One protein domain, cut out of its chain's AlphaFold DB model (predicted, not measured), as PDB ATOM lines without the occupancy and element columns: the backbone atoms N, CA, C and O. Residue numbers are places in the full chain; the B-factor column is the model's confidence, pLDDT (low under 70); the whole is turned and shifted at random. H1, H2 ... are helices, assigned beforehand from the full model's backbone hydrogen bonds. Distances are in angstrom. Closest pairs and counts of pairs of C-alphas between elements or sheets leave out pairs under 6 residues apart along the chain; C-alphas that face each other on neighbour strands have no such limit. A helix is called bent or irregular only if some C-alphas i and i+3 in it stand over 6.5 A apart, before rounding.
ATOM      1  N   LEU A 112     -20.817  24.758  11.292       80.38
ATOM      2  CA  LEU A 112     -21.885  25.746  11.441       80.38
ATOM      3  C   LEU A 112     -21.722  26.532  12.742       80.38
ATOM      4  O   LEU A 112     -21.750  27.756  12.710       80.38
ATOM      5  N   GLN A 113     -21.458  25.833  13.849       84.62
ATOM      6  CA  GLN A 113     -21.198  26.432  15.155       84.62
ATOM      7  C   GLN A 113     -19.962  27.341  15.171       84.62
ATOM      8  O   GLN A 113     -19.997  28.392  15.806       84.62
ATOM      9  N   ALA A 114     -18.861  26.948  14.526       82.69
ATOM     10  CA  ALA A 114     -17.648  27.762  14.470       82.69
ATOM     11  C   ALA A 114     -17.912  29.091  13.753       82.69
ATOM     12  O   ALA A 114     -17.504  30.154  14.227       82.69
ATOM     13  N   TYR A 115     -18.642  29.033  12.639       83.19
ATOM     14  CA  TYR A 115     -18.988  30.210  11.855       83.19
ATOM     15  C   TYR A 115     -19.966  31.106  12.609       83.19
ATOM     16  O   TYR A 115     -19.692  32.292  12.797       83.19
ATOM     17  N   SER A 116     -21.062  30.539  13.112       80.69
ATOM     18  CA  SER A 116     -22.066  31.323  13.820       80.69
ATOM     19  C   SER A 116     -21.543  31.914  15.116       80.69
ATOM     20  O   SER A 116     -21.637  33.122  15.322       80.69
ATOM     21  N   GLY A 117     -20.847  31.104  15.912       83.00
ATOM     22  CA  GLY A 117     -20.259  31.549  17.164       83.00
ATOM     23  C   GLY A 117     -19.209  32.644  16.980       83.00
ATOM     24  O   GLY A 117     -19.143  33.553  17.802       83.00
ATOM     25  N   THR A 118     -18.406  32.611  15.909       86.88
ATOM     26  CA  THR A 118     -17.452  33.705  15.645       86.88
ATOM     27  C   THR A 118     -18.188  35.008  15.344       86.88
ATOM     28  O   THR A 118     -17.876  36.048  15.918       86.88
ATOM     29  N   TYR A 119     -19.183  34.967  14.464       86.88
ATOM     30  CA  TYR A 119     -19.932  36.163  14.095       86.88
ATOM     31  C   TYR A 119     -20.727  36.750  15.271       86.88
ATOM     32  O   TYR A 119     -20.745  37.962  15.475       86.88
ATOM     33  N   GLU A 120     -21.345  35.889  16.073       84.38
ATOM     34  CA  GLU A 120     -22.078  36.253  17.285       84.38
ATOM     35  C   GLU A 120     -21.191  36.971  18.304       84.38
ATOM     36  O   GLU A 120     -21.519  38.073  18.747       84.38
ATOM     37  N   LEU A 121     -20.035  36.387  18.636       86.75
ATOM     38  CA  LEU A 121     -19.078  37.005  19.555       86.75
ATOM     39  C   LEU A 121     -18.587  38.356  19.028       86.75
ATOM     40  O   LEU A 121     -18.491  39.311  19.802       86.75
ATOM     41  N   LEU A 122     -18.339  38.459  17.717       89.62
ATOM     42  CA  LEU A 122     -17.965  39.715  17.073       89.62
ATOM     43  C   LEU A 122     -19.058  40.775  17.242       89.62
ATOM     44  O   LEU A 122     -18.768  41.864  17.734       89.62
ATOM     45  N   PHE A 123     -20.307  40.463  16.888       89.12
ATOM     46  CA  PHE A 123     -21.436  41.381  17.054       89.12
ATOM     47  C   PHE A 123     -21.579  41.849  18.507       89.12
ATOM     48  O   PHE A 123     -21.721  43.044  18.771       89.12
ATOM     49  N   CYS A 124     -21.508  40.922  19.458       85.75
ATOM     50  CA  CYS A 124     -21.684  41.219  20.872       85.75
ATOM     51  C   CYS A 124     -20.575  42.107  21.439       85.75
ATOM     52  O   CYS A 124     -20.863  43.043  22.188       85.75
ATOM     53  N   LEU A 125     -19.317  41.845  21.088       90.06
ATOM     54  CA  LEU A 125     -18.196  42.658  21.558       90.06
ATOM     55  C   LEU A 125     -18.179  44.025  20.875       90.06
ATOM     56  O   LEU A 125     -18.007  45.027  21.563       90.06
ATOM     57  N   LEU A 126     -18.456  44.100  19.572       91.31
ATOM     58  CA  LEU A 126     -18.616  45.386  18.890       91.31
ATOM     59  C   LEU A 126     -19.755  46.204  19.502       91.31
ATOM     60  O   LEU A 126     -19.577  47.385  19.765       91.31
ATOM     61  N   SER A 127     -20.895  45.577  19.802       89.19
ATOM     62  CA  SER A 127     -22.028  46.240  20.459       89.19
ATOM     63  C   SER A 127     -21.685  46.742  21.861       89.19
ATOM     64  O   SER A 127     -22.142  47.810  22.263       89.19
ATOM     65  N   LYS A 128     -20.881  45.986  22.619       87.81
ATOM     66  CA  LYS A 128     -20.411  46.371  23.959       87.81
ATOM     67  C   LYS A 128     -19.488  47.590  23.913       87.81
ATOM     68  O   LYS A 128     -19.564  48.432  24.804       87.81
ATOM     69  N   HIS A 129     -18.620  47.659  22.907       89.19
ATOM     70  CA  HIS A 129     -17.638  48.733  22.725       89.19
ATOM     71  C   HIS A 129     -18.153  49.881  21.838       89.19
ATOM     72  O   HIS A 129     -17.462  50.874  21.648       89.19
ATOM     73  N   ALA A 130     -19.380  49.789  21.323       88.00
ATOM     74  CA  ALA A 130     -19.941  50.807  20.449       88.00
ATOM     75  C   ALA A 130     -20.152  52.144  21.176       88.00
ATOM     76  O   ALA A 130     -20.978  52.264  22.088       88.00
ATOM     77  N   ASP A 131     -19.467  53.186  20.702       83.25
ATOM     78  CA  ASP A 131     -19.794  54.562  21.058       83.25
ATOM     79  C   ASP A 131     -21.134  54.949  20.416       83.25
ATOM     80  O   ASP A 131     -21.304  54.908  19.195       83.25
ATOM     81  N   LYS A 132     -22.090  55.377  21.247       79.62
ATOM     82  CA  LYS A 132     -23.425  55.822  20.815       79.62
ATOM     83  C   LYS A 132     -23.389  57.029  19.874       79.62
ATOM     84  O   LYS A 132     -24.392  57.299  19.223       79.62
ATOM     85  N   SER A 133     -22.282  57.767  19.826       79.44
ATOM     86  CA  SER A 133     -22.077  58.879  18.895       79.44
ATOM     87  C   SER A 133     -21.589  58.441  17.506       79.44
ATOM     88  O   SER A 133     -21.616  59.240  16.569       79.44
ATOM     89  N   ASN A 134     -21.189  57.177  17.335       87.38
ATOM     90  CA  ASN A 134     -20.734  56.625  16.060       87.38
ATOM     91  C   ASN A 134     -21.906  56.032  15.261       87.38
ATOM     92  O   ASN A 134     -22.094  54.817  15.211       87.38
ATOM     93  N   GLU A 135     -22.693  56.895  14.612       90.88
ATOM     94  CA  GLU A 135     -23.898  56.504  13.855       90.88
ATOM     95  C   GLU A 135     -23.630  55.398  12.818       90.88
ATOM     96  O   GLU A 135     -24.417  54.464  12.698       90.88
ATOM     97  N   LYS A 136     -22.476  55.429  12.136       92.25
ATOM     98  CA  LYS A 136     -22.106  54.410  11.137       92.25
ATOM     99  C   LYS A 136     -21.936  53.019  11.742       92.25
ATOM    100  O   LYS A 136     -22.334  52.034  11.127       92.25
ATOM    101  N   LEU A 137     -21.320  52.938  12.921       90.69
ATOM    102  CA  LEU A 137     -21.169  51.676  13.635       90.69
ATOM    103  C   LEU A 137     -22.526  51.155  14.103       90.69
ATOM    104  O   LEU A 137     -22.788  49.964  13.974       90.69
ATOM    105  N   ILE A 138     -23.389  52.034  14.615       91.56
ATOM    106  CA  ILE A 138     -24.731  51.652  15.064       91.56
ATOM    107  C   ILE A 138     -25.560  51.107  13.899       91.56
ATOM    108  O   ILE A 138     -26.122  50.021  14.024       91.56
ATOM    109  N   ASP A 139     -25.576  51.796  12.756       90.38
ATOM    110  CA  ASP A 139     -26.276  51.329  11.554       90.38
ATOM    111  C   ASP A 139     -25.740  49.967  11.091       90.38
ATOM    112  O   ASP A 139     -26.509  49.047  10.810       90.38
ATOM    113  N   TYR A 140     -24.416  49.802  11.087       89.56
ATOM    114  CA  TYR A 140     -23.780  48.537  10.727       89.56
ATOM    115  C   TYR A 140     -24.126  47.405  11.705       89.56
ATOM    116  O   TYR A 140     -24.394  46.285  11.274       89.56
ATOM    117  N   LEU A 141     -24.179  47.677  13.013       87.56
ATOM    118  CA  LEU A 141     -24.576  46.690  14.021       87.56
ATOM    119  C   LEU A 141     -26.036  46.266  13.860       87.56
ATOM    120  O   LEU A 141     -26.334  45.088  14.019       87.56
ATOM    121  N   VAL A 142     -26.934  47.177  13.480       86.81
ATOM    122  CA  VAL A 142     -28.330  46.830  13.169       86.81
ATOM    123  C   VAL A 142     -28.414  45.891  11.961       86.81
ATOM    124  O   VAL A 142     -29.195  44.943  11.974       86.81
ATOM    125  N   GLU A 143     -27.605  46.111  10.922       84.81
ATOM    126  CA  GLU A 143     -27.531  45.196   9.770       84.81
ATOM    127  C   GLU A 143     -26.894  43.843  10.114       84.81
ATOM    128  O   GLU A 143     -27.207  42.822   9.483       84.81
ATOM    129  N   MET A 144     -25.985  43.849  11.092       82.88
ATOM    130  CA  MET A 144     -25.265  42.671  11.542       82.88
ATOM    131  C   MET A 144     -25.990  41.855  12.606       82.88
ATOM    132  O   MET A 144     -25.555  40.731  12.823       82.88
ATOM    133  N   ASP A 145     -27.037  42.370  13.249       83.62
ATOM    134  CA  ASP A 145     -27.658  41.744  14.420       83.62
ATOM    135  C   ASP A 145     -28.137  40.307  14.130       83.62
ATOM    136  O   ASP A 145     -29.189  40.134  13.494       83.62
ATOM    137  N   PRO A 146     -27.412  39.274  14.618       76.69
ATOM    138  CA  PRO A 146     -27.753  37.883  14.358       76.69
ATOM    139  C   PRO A 146     -29.028  37.436  15.083       76.69
ATOM    140  O   PRO A 146     -29.549  36.353  14.811       76.69
ATOM    141  N   PHE A 147     -29.537  38.255  16.005       75.56
ATOM    142  CA  PHE A 147     -30.693  37.955  16.839       75.56
ATOM    143  C   PHE A 147     -31.984  38.591  16.334       75.56
ATOM    144  O   PHE A 147     -33.043  38.338  16.908       75.56
ATOM    145  N   SER A 148     -31.914  39.406  15.279       73.25
ATOM    146  CA  SER A 148     -33.095  40.054  14.718       73.25
ATOM    147  C   SER A 148     -33.937  39.082  13.881       73.25
ATOM    148  O   SER A 148     -33.410  38.261  13.127       73.25
ATOM    149  N   ASP A 149     -35.266  39.220  13.936       68.81
ATOM    150  CA  ASP A 149     -36.194  38.422  13.112       68.81
ATOM    151  C   ASP A 149     -35.881  38.544  11.615       68.81
ATOM    152  O   ASP A 149     -35.991  37.583  10.850       68.81
ATOM    153  N   LYS A 150     -35.464  39.740  11.189       67.62
ATOM    154  CA  LYS A 150     -35.041  40.000   9.812       67.62
ATOM    155  C   LYS A 150     -33.842  39.130   9.442       67.62
ATOM    156  O   LYS A 150     -33.817  38.535   8.371       67.62
ATOM    157  N   PHE A 151     -32.866  39.025  10.337       65.69
ATOM    158  CA  PHE A 151     -31.672  38.226  10.118       65.69
ATOM    159  C   PHE A 151     -31.981  36.731  10.014       65.69
ATOM    160  O   PHE A 151     -31.481  36.075   9.100       65.69
ATOM    161  N   GLN A 152     -32.851  36.209  10.887       64.38
ATOM    162  CA  GLN A 152     -33.238  34.793  10.888       64.38
ATOM    163  C   GLN A 152     -34.023  34.378   9.635       64.38
ATOM    164  O   GLN A 152     -33.913  33.234   9.199       64.38
ATOM    165  N   ASN A 153     -34.785  35.298   9.038       60.72
ATOM    166  CA  ASN A 153     -35.642  35.002   7.887       60.72
ATOM    167  C   ASN A 153     -35.015  35.356   6.528       60.72
ATOM    168  O   ASN A 153     -35.367  34.743   5.522       60.72
ATOM    169  N   GLU A 154     -34.105  36.333   6.475       60.56
ATOM    170  CA  GLU A 154     -33.570  36.862   5.210       60.56
ATOM    171  C   GLU A 154     -32.083  36.561   4.990       60.56
ATOM    172  O   GLU A 154     -31.575  36.857   3.910       60.56
ATOM    173  N   GLY A 155     -31.385  35.970   5.971       60.44
ATOM    174  CA  GLY A 155     -29.972  35.602   5.853       60.44
ATOM    175  C   GLY A 155     -29.119  36.788   5.399       60.44
ATOM    176  O   GLY A 155     -28.642  36.793   4.264       60.44
ATOM    177  N   SER A 156     -28.991  37.804   6.266       68.94
ATOM    178  CA  SER A 156     -28.363  39.108   5.983       68.94
ATOM    179  C   SER A 156     -27.132  39.001   5.075       68.94
ATOM    180  O   SER A 156     -26.277  38.128   5.243       68.94
ATOM    181  N   ASN A 157     -26.992  39.956   4.148       77.56
ATOM    182  CA  ASN A 157     -25.821  40.064   3.279       77.56
ATOM    183  C   ASN A 157     -24.508  39.998   4.072       77.56
ATOM    184  O   ASN A 157     -23.542  39.424   3.579       77.56
ATOM    185  N   VAL A 158     -24.470  40.548   5.291       78.88
ATOM    186  CA  VAL A 158     -23.259  40.543   6.122       78.88
ATOM    187  C   VAL A 158     -22.925  39.143   6.642       78.88
ATOM    188  O   VAL A 158     -21.765  38.743   6.587       78.88
ATOM    189  N   TRP A 159     -23.922  38.352   7.043       79.56
ATOM    190  CA  TRP A 159     -23.716  36.955   7.432       79.56
ATOM    191  C   TRP A 159     -23.225  36.101   6.276       79.56
ATOM    192  O   TRP A 159     -22.290  35.331   6.440       79.56
ATOM    193  N   ASN A 160     -23.814  36.254   5.088       82.62
ATOM    194  CA  ASN A 160     -23.369  35.505   3.915       82.62
ATOM    195  C   ASN A 160     -21.935  35.883   3.524       82.62
ATOM    196  O   ASN A 160     -21.159  35.003   3.152       82.62
ATOM    197  N   ARG A 161     -21.559  37.168   3.654       85.94
ATOM    198  CA  ARG A 161     -20.163  37.611   3.500       85.94
ATOM    199  C   ARG A 161     -19.262  36.957   4.538       85.94
ATOM    200  O   ARG A 161     -18.228  36.412   4.164       85.94
ATOM    201  N   PHE A 162     -19.663  36.979   5.808       86.31
ATOM    202  CA  PHE A 162     -18.906  36.361   6.888       86.31
ATOM    203  C   PHE A 162     -18.740  34.858   6.665       86.31
ATOM    204  O   PHE A 162     -17.620  34.368   6.684       86.31
ATOM    205  N   TYR A 163     -19.829  34.140   6.391       83.88
ATOM    206  CA  TYR A 163     -19.853  32.705   6.123       83.88
ATOM    207  C   TYR A 163     -18.941  32.338   4.951       83.88
ATOM    208  O   TYR A 163     -18.116  31.433   5.070       83.88
ATOM    209  N   ALA A 164     -19.054  33.063   3.832       85.56
ATOM    210  CA  ALA A 164     -18.174  32.870   2.687       85.56
ATOM    211  C   ALA A 164     -16.710  33.097   3.083       85.56
ATOM    212  O   ALA A 164     -15.872  32.244   2.806       85.56
ATOM    213  N   PHE A 165     -16.425  34.181   3.809       85.62
ATOM    214  CA  PHE A 165     -15.091  34.491   4.311       85.62
ATOM    215  C   PHE A 165     -14.524  33.359   5.181       85.62
ATOM    216  O   PHE A 165     -13.434  32.874   4.899       85.62
ATOM    217  N   VAL A 166     -15.244  32.891   6.206       81.81
ATOM    218  CA  VAL A 166     -14.734  31.859   7.132       81.81
ATOM    219  C   VAL A 166     -14.645  30.470   6.518       81.81
ATOM    220  O   VAL A 166     -13.779  29.690   6.918       81.81
ATOM    221  N   SER A 167     -15.472  30.168   5.513       79.62
ATOM    222  CA  SER A 167     -15.419  28.887   4.803       79.62
ATOM    223  C   SER A 167     -14.067  28.625   4.123       79.62
ATOM    224  O   SER A 167     -13.693  27.465   3.945       79.62
ATOM    225  N   ASP A 168     -13.291  29.681   3.856       78.56
ATOM    226  CA  ASP A 168     -11.949  29.605   3.276       78.56
ATOM    227  C   ASP A 168     -10.831  29.335   4.312       78.56
ATOM    228  O   ASP A 168      -9.710  28.997   3.922       78.56
ATOM    229  N   PHE A 169     -11.093  29.463   5.625       67.94
ATOM    230  CA  PHE A 169     -10.062  29.407   6.684       67.94
ATOM    231  C   PHE A 169     -10.110  28.174   7.604       67.94
ATOM    232  O   PHE A 169      -9.159  27.970   8.356       67.94
ATOM    233  N   GLY A 170     -11.130  27.314   7.518       65.12
ATOM    234  CA  GLY A 170     -11.183  26.043   8.263       65.12
ATOM    235  C   GLY A 170     -11.955  26.082   9.595       65.12
ATOM    236  O   GLY A 170     -12.827  26.923   9.791       65.12
ATOM    237  N   PHE A 171     -11.699  25.109  10.485       63.81
ATOM    238  CA  PHE A 171     -12.596  24.707  11.594       63.81
ATOM    239  C   PHE A 171     -12.061  24.996  13.008       63.81
ATOM    240  O   PHE A 171     -12.140  24.131  13.883       63.81
ATOM    241  N   ASP A 172     -11.547  26.196  13.269       63.81
ATOM    242  CA  ASP A 172     -10.890  26.498  14.556       63.81
ATOM    243  C   ASP A 172     -11.853  26.942  15.688       63.81
ATOM    244  O   ASP A 172     -11.430  27.301  16.790       63.81
ATOM    245  N   GLY A 173     -13.168  26.822  15.470       72.44
ATOM    246  CA  GLY A 173     -14.197  27.246  16.425       72.44
ATOM    247  C   GLY A 173     -14.398  28.770  16.442       72.44
ATOM    248  O   GLY A 173     -13.944  29.454  15.528       72.44
ATOM    249  N   PRO A 174     -15.092  29.315  17.460       82.12
ATOM    250  CA  PRO A 174     -15.269  30.754  17.649       82.12
ATOM    251  C   PRO A 174     -13.937  31.448  17.967       82.12
ATOM    252  O   PRO A 174     -13.508  31.485  19.123       82.12
ATOM    253  N   ASP A 175     -13.267  31.979  16.948       85.50
ATOM    254  CA  ASP A 175     -11.859  32.389  17.018       85.50
ATOM    255  C   ASP A 175     -11.651  33.897  16.768       85.50
ATOM    256  O   ASP A 175     -12.119  34.461  15.774       85.50
ATOM    257  N   TYR A 176     -10.890  34.541  17.662       89.56
ATOM    258  CA  TYR A 176     -10.576  35.972  17.602       89.56
ATOM    259  C   TYR A 176      -9.769  36.331  16.349       89.56
ATOM    260  O   TYR A 176     -10.001  37.374  15.731       89.56
ATOM    261  N   VAL A 177      -8.840  35.464  15.926       89.62
ATOM    262  CA  VAL A 177      -8.013  35.709  14.735       89.62
ATOM    263  C   VAL A 177      -8.882  35.726  13.477       89.62
ATOM    264  O   VAL A 177      -8.714  36.588  12.614       89.62
ATOM    265  N   THR A 178      -9.841  34.813  13.378       89.00
ATOM    266  CA  THR A 178     -10.814  34.745  12.285       89.00
ATOM    267  C   THR A 178     -11.697  35.991  12.247       89.00
ATOM    268  O   THR A 178     -11.829  36.608  11.187       89.00
ATOM    269  N   ALA A 179     -12.212  36.430  13.396       90.81
ATOM    270  CA  ALA A 179     -12.972  37.675  13.504       90.81
ATOM    271  C   ALA A 179     -12.145  38.904  13.092       90.81
ATOM    272  O   ALA A 179     -12.609  39.733  12.309       90.81
ATOM    273  N   SER A 180     -10.888  38.982  13.538       91.75
ATOM    274  CA  SER A 180      -9.966  40.057  13.162       91.75
ATOM    275  C   SER A 180      -9.734  40.102  11.654       91.75
ATOM    276  O   SER A 180      -9.773  41.173  11.045       91.75
ATOM    277  N   LYS A 181      -9.522  38.951  11.008       91.25
ATOM    278  CA  LYS A 181      -9.354  38.911   9.551       91.25
ATOM    279  C   LYS A 181     -10.627  39.350   8.819       91.25
ATOM    280  O   LYS A 181     -10.505  40.077   7.834       91.25
ATOM    281  N   PHE A 182     -11.816  38.970   9.299       90.81
ATOM    282  CA  PHE A 182     -13.083  39.443   8.731       90.81
ATOM    283  C   PHE A 182     -13.207  40.969   8.832       90.81
ATOM    284  O   PHE A 182     -13.406  41.626   7.812       90.81
ATOM    285  N   VAL A 183     -12.985  41.549  10.016       92.25
ATOM    286  CA  VAL A 183     -13.022  43.011  10.218       92.25
ATOM    287  C   VAL A 183     -12.042  43.730   9.290       92.25
ATOM    288  O   VAL A 183     -12.404  44.701   8.626       92.25
ATOM    289  N   ASN A 184     -10.818  43.213   9.169       90.69
ATOM    290  CA  ASN A 184      -9.820  43.748   8.241       90.69
ATOM    291  C   ASN A 184     -10.260  43.652   6.767       90.69
ATOM    292  O   ASN A 184      -9.880  44.493   5.949       90.69
ATOM    293  N   SER A 185     -11.048  42.635   6.411       91.06
ATOM    294  CA  SER A 185     -11.535  42.427   5.043       91.06
ATOM    295  C   SER A 185     -12.661  43.385   4.643       91.06
ATOM    296  O   SER A 185     -12.751  43.742   3.467       91.06
ATOM    297  N   GLU A 186     -13.464  43.853   5.605       90.06
ATOM    298  CA  GLU A 186     -14.585  44.769   5.355       90.06
ATOM    299  C   GLU A 186     -14.106  46.180   4.967       90.06
ATOM    300  O   GLU A 186     -14.823  46.897   4.273       90.06
ATOM    301  N   LYS A 187     -12.874  46.566   5.340       88.50
ATOM    302  CA  LYS A 187     -12.265  47.878   5.022       88.50
ATOM    303  C   LYS A 187     -13.122  49.068   5.485       88.50
ATOM    304  O   LYS A 187     -13.271  50.056   4.765       88.50
ATOM    305  N   LEU A 188     -13.691  48.957   6.685       90.88
ATOM    306  CA  LEU A 188     -14.510  49.986   7.326       90.88
ATOM    307  C   LEU A 188     -13.762  50.549   8.542       90.88
ATOM    308  O   LEU A 188     -13.640  49.860   9.553       90.88
ATOM    309  N   ASP A 189     -13.291  51.797   8.459       92.00
ATOM    310  CA  ASP A 189     -12.471  52.419   9.516       92.00
ATOM    311  C   ASP A 189     -13.168  52.389  10.887       92.00
ATOM    312  O   ASP A 189     -12.583  51.957  11.873       92.00
ATOM    313  N   PHE A 190     -14.464  52.724  10.938       90.44
ATOM    314  CA  PHE A 190     -15.242  52.729  12.186       90.44
ATOM    315  C   PHE A 190     -15.354  51.344  12.847       90.44
ATOM    316  O   PHE A 190     -15.471  51.243  14.070       90.44
ATOM    317  N   LEU A 191     -15.346  50.281  12.039       92.25
ATOM    318  CA  LEU A 191     -15.402  48.903  12.513       92.25
ATOM    319  C   LEU A 191     -14.036  48.487  13.060       92.25
ATOM    320  O   LEU A 191     -13.957  47.887  14.128       92.25
ATOM    321  N   PHE A 192     -12.971  48.838  12.338       92.75
ATOM    322  CA  PHE A 192     -11.595  48.559  12.727       92.75
ATOM    323  C   PHE A 192     -11.209  49.272  14.026       92.75
ATOM    324  O   PHE A 192     -10.661  48.635  14.924       92.75
ATOM    325  N   ASP A 193     -11.540  50.558  14.148       92.12
ATOM    326  CA  ASP A 193     -11.259  51.362  15.340       92.12
ATOM    327  C   ASP A 193     -11.882  50.727  16.585       92.12
ATOM    328  O   ASP A 193     -11.180  50.459  17.557       92.12
ATOM    329  N   THR A 194     -13.168  50.371  16.505       93.25
ATOM    330  CA  THR A 194     -13.890  49.703  17.599       93.25
ATOM    331  C   THR A 194     -13.322  48.313  17.885       93.25
ATOM    332  O   THR A 194     -13.149  47.930  19.040       93.25
ATOM    333  N   PHE A 195     -13.003  47.531  16.847       94.69
ATOM    334  CA  PHE A 195     -12.474  46.181  17.032       94.69
ATOM    335  C   PHE A 195     -11.115  46.176  17.739       94.69
ATOM    336  O   PHE A 195     -10.859  45.296  18.553       94.69
ATOM    337  N   ASN A 196     -10.260  47.169  17.486       93.44
ATOM    338  CA  ASN A 196      -8.952  47.270  18.141       93.44
ATOM    339  C   ASN A 196      -9.030  47.553  19.649       93.44
ATOM    340  O   ASN A 196      -8.035  47.366  20.353       93.44
ATOM    341  N   GLU A 197     -10.181  47.998  20.154       93.38
ATOM    342  CA  GLU A 197     -10.422  48.145  21.593       93.38
ATOM    343  C   GLU A 197     -10.730  46.799  22.267       93.38
ATOM    344  O   GLU A 197     -10.499  46.630  23.469       93.38
ATOM    345  N   ILE A 198     -11.190  45.812  21.491       94.31
ATOM    346  CA  ILE A 198     -11.526  44.472  21.966       94.31
ATOM    347  C   ILE A 198     -10.238  43.672  22.171       94.31
ATOM    348  O   ILE A 198      -9.447  43.459  21.257       94.31
ATOM    349  N   LYS A 199     -10.039  43.159  23.385       94.25
ATOM    350  CA  LYS A 199      -8.921  42.256  23.689       94.25
ATOM    351  C   LYS A 199      -9.298  40.806  23.399       94.25
ATOM    352  O   LYS A 199     -10.406  40.383  23.718       94.25
ATOM    353  N   GLU A 200      -8.334  40.006  22.952       93.00
ATOM    354  CA  GLU A 200      -8.490  38.546  22.812       93.00
ATOM    355  C   GLU A 200      -8.950  37.887  24.129       93.00
ATOM    356  O   GLU A 200      -9.819  37.026  24.133       93.00
ATOM    357  N   SER A 201      -8.484  38.381  25.281       91.94
ATOM    358  CA  SER A 201      -8.961  37.898  26.583       91.94
ATOM    359  C   SER A 201     -10.448  38.175  26.843       91.94
ATOM    360  O   SER A 201     -11.088  37.417  27.563       91.94
ATOM    361  N   GLU A 202     -11.001  39.270  26.304       90.38
ATOM    362  CA  GLU A 202     -12.444  39.541  26.390       90.38
ATOM    363  C   GLU A 202     -13.232  38.614  25.470       90.38
ATOM    364  O   GLU A 202     -14.324  38.189  25.834       90.38
ATOM    365  N   TRP A 203     -12.668  38.270  24.311       89.50
ATOM    366  CA  TRP A 203     -13.233  37.263  23.422       89.50
ATOM    367  C   TRP A 203     -13.321  35.898  24.100       89.50
ATOM    368  O   TRP A 203     -14.387  35.287  24.110       89.50
ATOM    369  N   ASP A 204     -12.226  35.440  24.704       86.75
ATOM    370  CA  ASP A 204     -12.168  34.142  25.374       86.75
ATOM    371  C   ASP A 204     -13.074  34.074  26.604       86.75
ATOM    372  O   ASP A 204     -13.777  33.076  26.795       86.75
ATOM    373  N   ASP A 205     -13.105  35.137  27.414       84.88
ATOM    374  CA  ASP A 205     -14.031  35.230  28.545       84.88
ATOM    375  C   ASP A 205     -15.479  35.157  28.058       84.88
ATOM    376  O   ASP A 205     -16.285  34.371  28.569       84.88
ATOM    377  N   LEU A 206     -15.792  35.899  26.996       80.44
ATOM    378  CA  LEU A 206     -17.117  35.892  26.415       80.44
ATOM    379  C   LEU A 206     -17.473  34.516  25.852       80.44
ATOM    380  O   LEU A 206     -18.500  33.974  26.226       80.44
ATOM    381  N   ARG A 207     -16.613  33.883  25.054       81.56
ATOM    382  CA  ARG A 207     -16.777  32.515  24.523       81.56
ATOM    383  C   ARG A 207     -16.994  31.466  25.620       81.56
ATOM    384  O   ARG A 207     -17.663  30.454  25.387       81.56
ATOM    385  N   PHE A 208     -16.435  31.674  26.810       76.19
ATOM    386  CA  PHE A 208     -16.631  30.796  27.964       76.19
ATOM    387  C   PHE A 208     -17.974  31.052  28.674       76.19
ATOM    388  O   PHE A 208     -18.656  30.107  29.093       76.19
ATOM    389  N   ASN A 209     -18.383  32.319  28.763       68.81
ATOM    390  CA  ASN A 209     -19.543  32.782  29.532       68.81
ATOM    391  C   ASN A 209     -20.822  33.013  28.698       68.81
ATOM    392  O   ASN A 209     -21.898  33.168  29.282       68.81
ATOM    393  N   TYR A 210     -20.722  32.991  27.364       66.62
ATOM    394  CA  TYR A 210     -21.624  33.659  26.417       66.62
ATOM    395  C   TYR A 210     -23.124  33.460  26.630       66.62
ATOM    396  O   TYR A 210     -23.857  34.438  26.494       66.62
ATOM    397  N   PRO A 211     -23.653  32.284  27.014       52.75
ATOM    398  CA  PRO A 211     -25.103  32.177  27.089       52.75
ATOM    399  C   PRO A 211     -25.667  32.678  28.426       52.75
ATOM    400  O   PRO A 211     -26.879  32.771  28.561       52.75
ATOM    401  N   TYR A 212     -24.833  33.032  29.411       42.53
ATOM    402  CA  TYR A 212     -25.286  33.639  30.671       42.53
ATOM    403  C   TYR A 212     -25.191  35.173  30.640       42.53
ATOM    404  O   TYR A 212     -26.080  35.864  31.134       42.53
ATOM    405  N   SER A 213     -24.143  35.711  30.012       38.72
ATOM    406  CA  SER A 213     -23.785  37.137  30.048       38.72
ATOM    407  C   SER A 213     -24.713  38.068  29.256       38.72
ATOM    408  O   SER A 213     -24.709  39.265  29.516       38.72
ATOM    409  N   PHE A 214     -25.518  37.548  28.321       45.31
ATOM    410  CA  PHE A 214     -26.486  38.347  27.546       45.31
ATOM    411  C   PHE A 214     -27.954  38.064  27.876       45.31
ATOM    412  O   PHE A 214     -28.808  38.894  27.574       45.31
ATOM    413  N   ARG A 215     -28.254  36.922  28.513       46.78
ATOM    414  CA  ARG A 215     -29.611  36.582  28.984       46.78
ATOM    415  C   ARG A 215     -29.983  37.325  30.267       46.78
ATOM    416  O   ARG A 215     -31.156  37.529  30.540       46.78
TER     417      ARG A 215
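Overview. This is residues 112 to 215 of the 218 residues of an uncharacterized protein of Clostridium sp. CAG:568 (UniProt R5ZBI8). A long helix, H1, forms the core of a compact body, with shorter helices packed round it mostly at crossed angles. H2 folds back on H1, H4 crosses H1 at residues 115 to 119 and H5 crosses it at residues 118 to 122, H6 packs at its end with residues 126 to 129, and H7 crosses it on the side away from H4; H3 touches no helix. The printed part has 104 residues, with seven named helices, H1 to H7 in order, and no named strand, an all-helix class. It is compact and rounded, with a radius of gyration of the C-alphas of 12.8 A and spans of 36 by 31 by 30 A.

Along the chain. H1, residues 112 to 129, begins at C-alpha 112 (-21.885, 25.746, 11.441) and is 26.0 A long. H2 is residues 135 to 144, 14.1 A, and H3 residues 149 to 154, 8.5 A. H4 is residues 157 to 167, 15.3 A; H5, residues 176 to 186, 15.6 A; H6, residues 189 to 195, 9.8 A. H7, residues 200 to 213, 17.0 A, ends at C-alpha 213 (-23.785, 37.137, 30.048) and is irregular: C-alphas 208 and 211 are 8.6 A apart.

Arrangement. H1 is the hub, touching five helices. Its residues 123 to 127 touch H2 in a hairpin, closest C-alphas Phe 123 and Met 144, 6.8 A. Its residues 121 to 125 touch H7, about perpendicular at 80 degrees, closest C-alphas Leu 121 and Trp 203, 7.0 A. H5 and H6 form a hairpin at 9 degrees, closest C-alphas Val 183 and Phe 192, 6.3 A. Every O i to N i+4 pair is within hydrogen-bond range in H1 to H6; in H7, 8 of 10 are.

Size, cuts and confidence. The C-alphas farthest apart, Ser 133 and Phe 171, are 36.2 A apart. The printed part has no cut and no long link. Residues 149 to 156, 169 to 172 and 209 to 215 have pLDDT under 70.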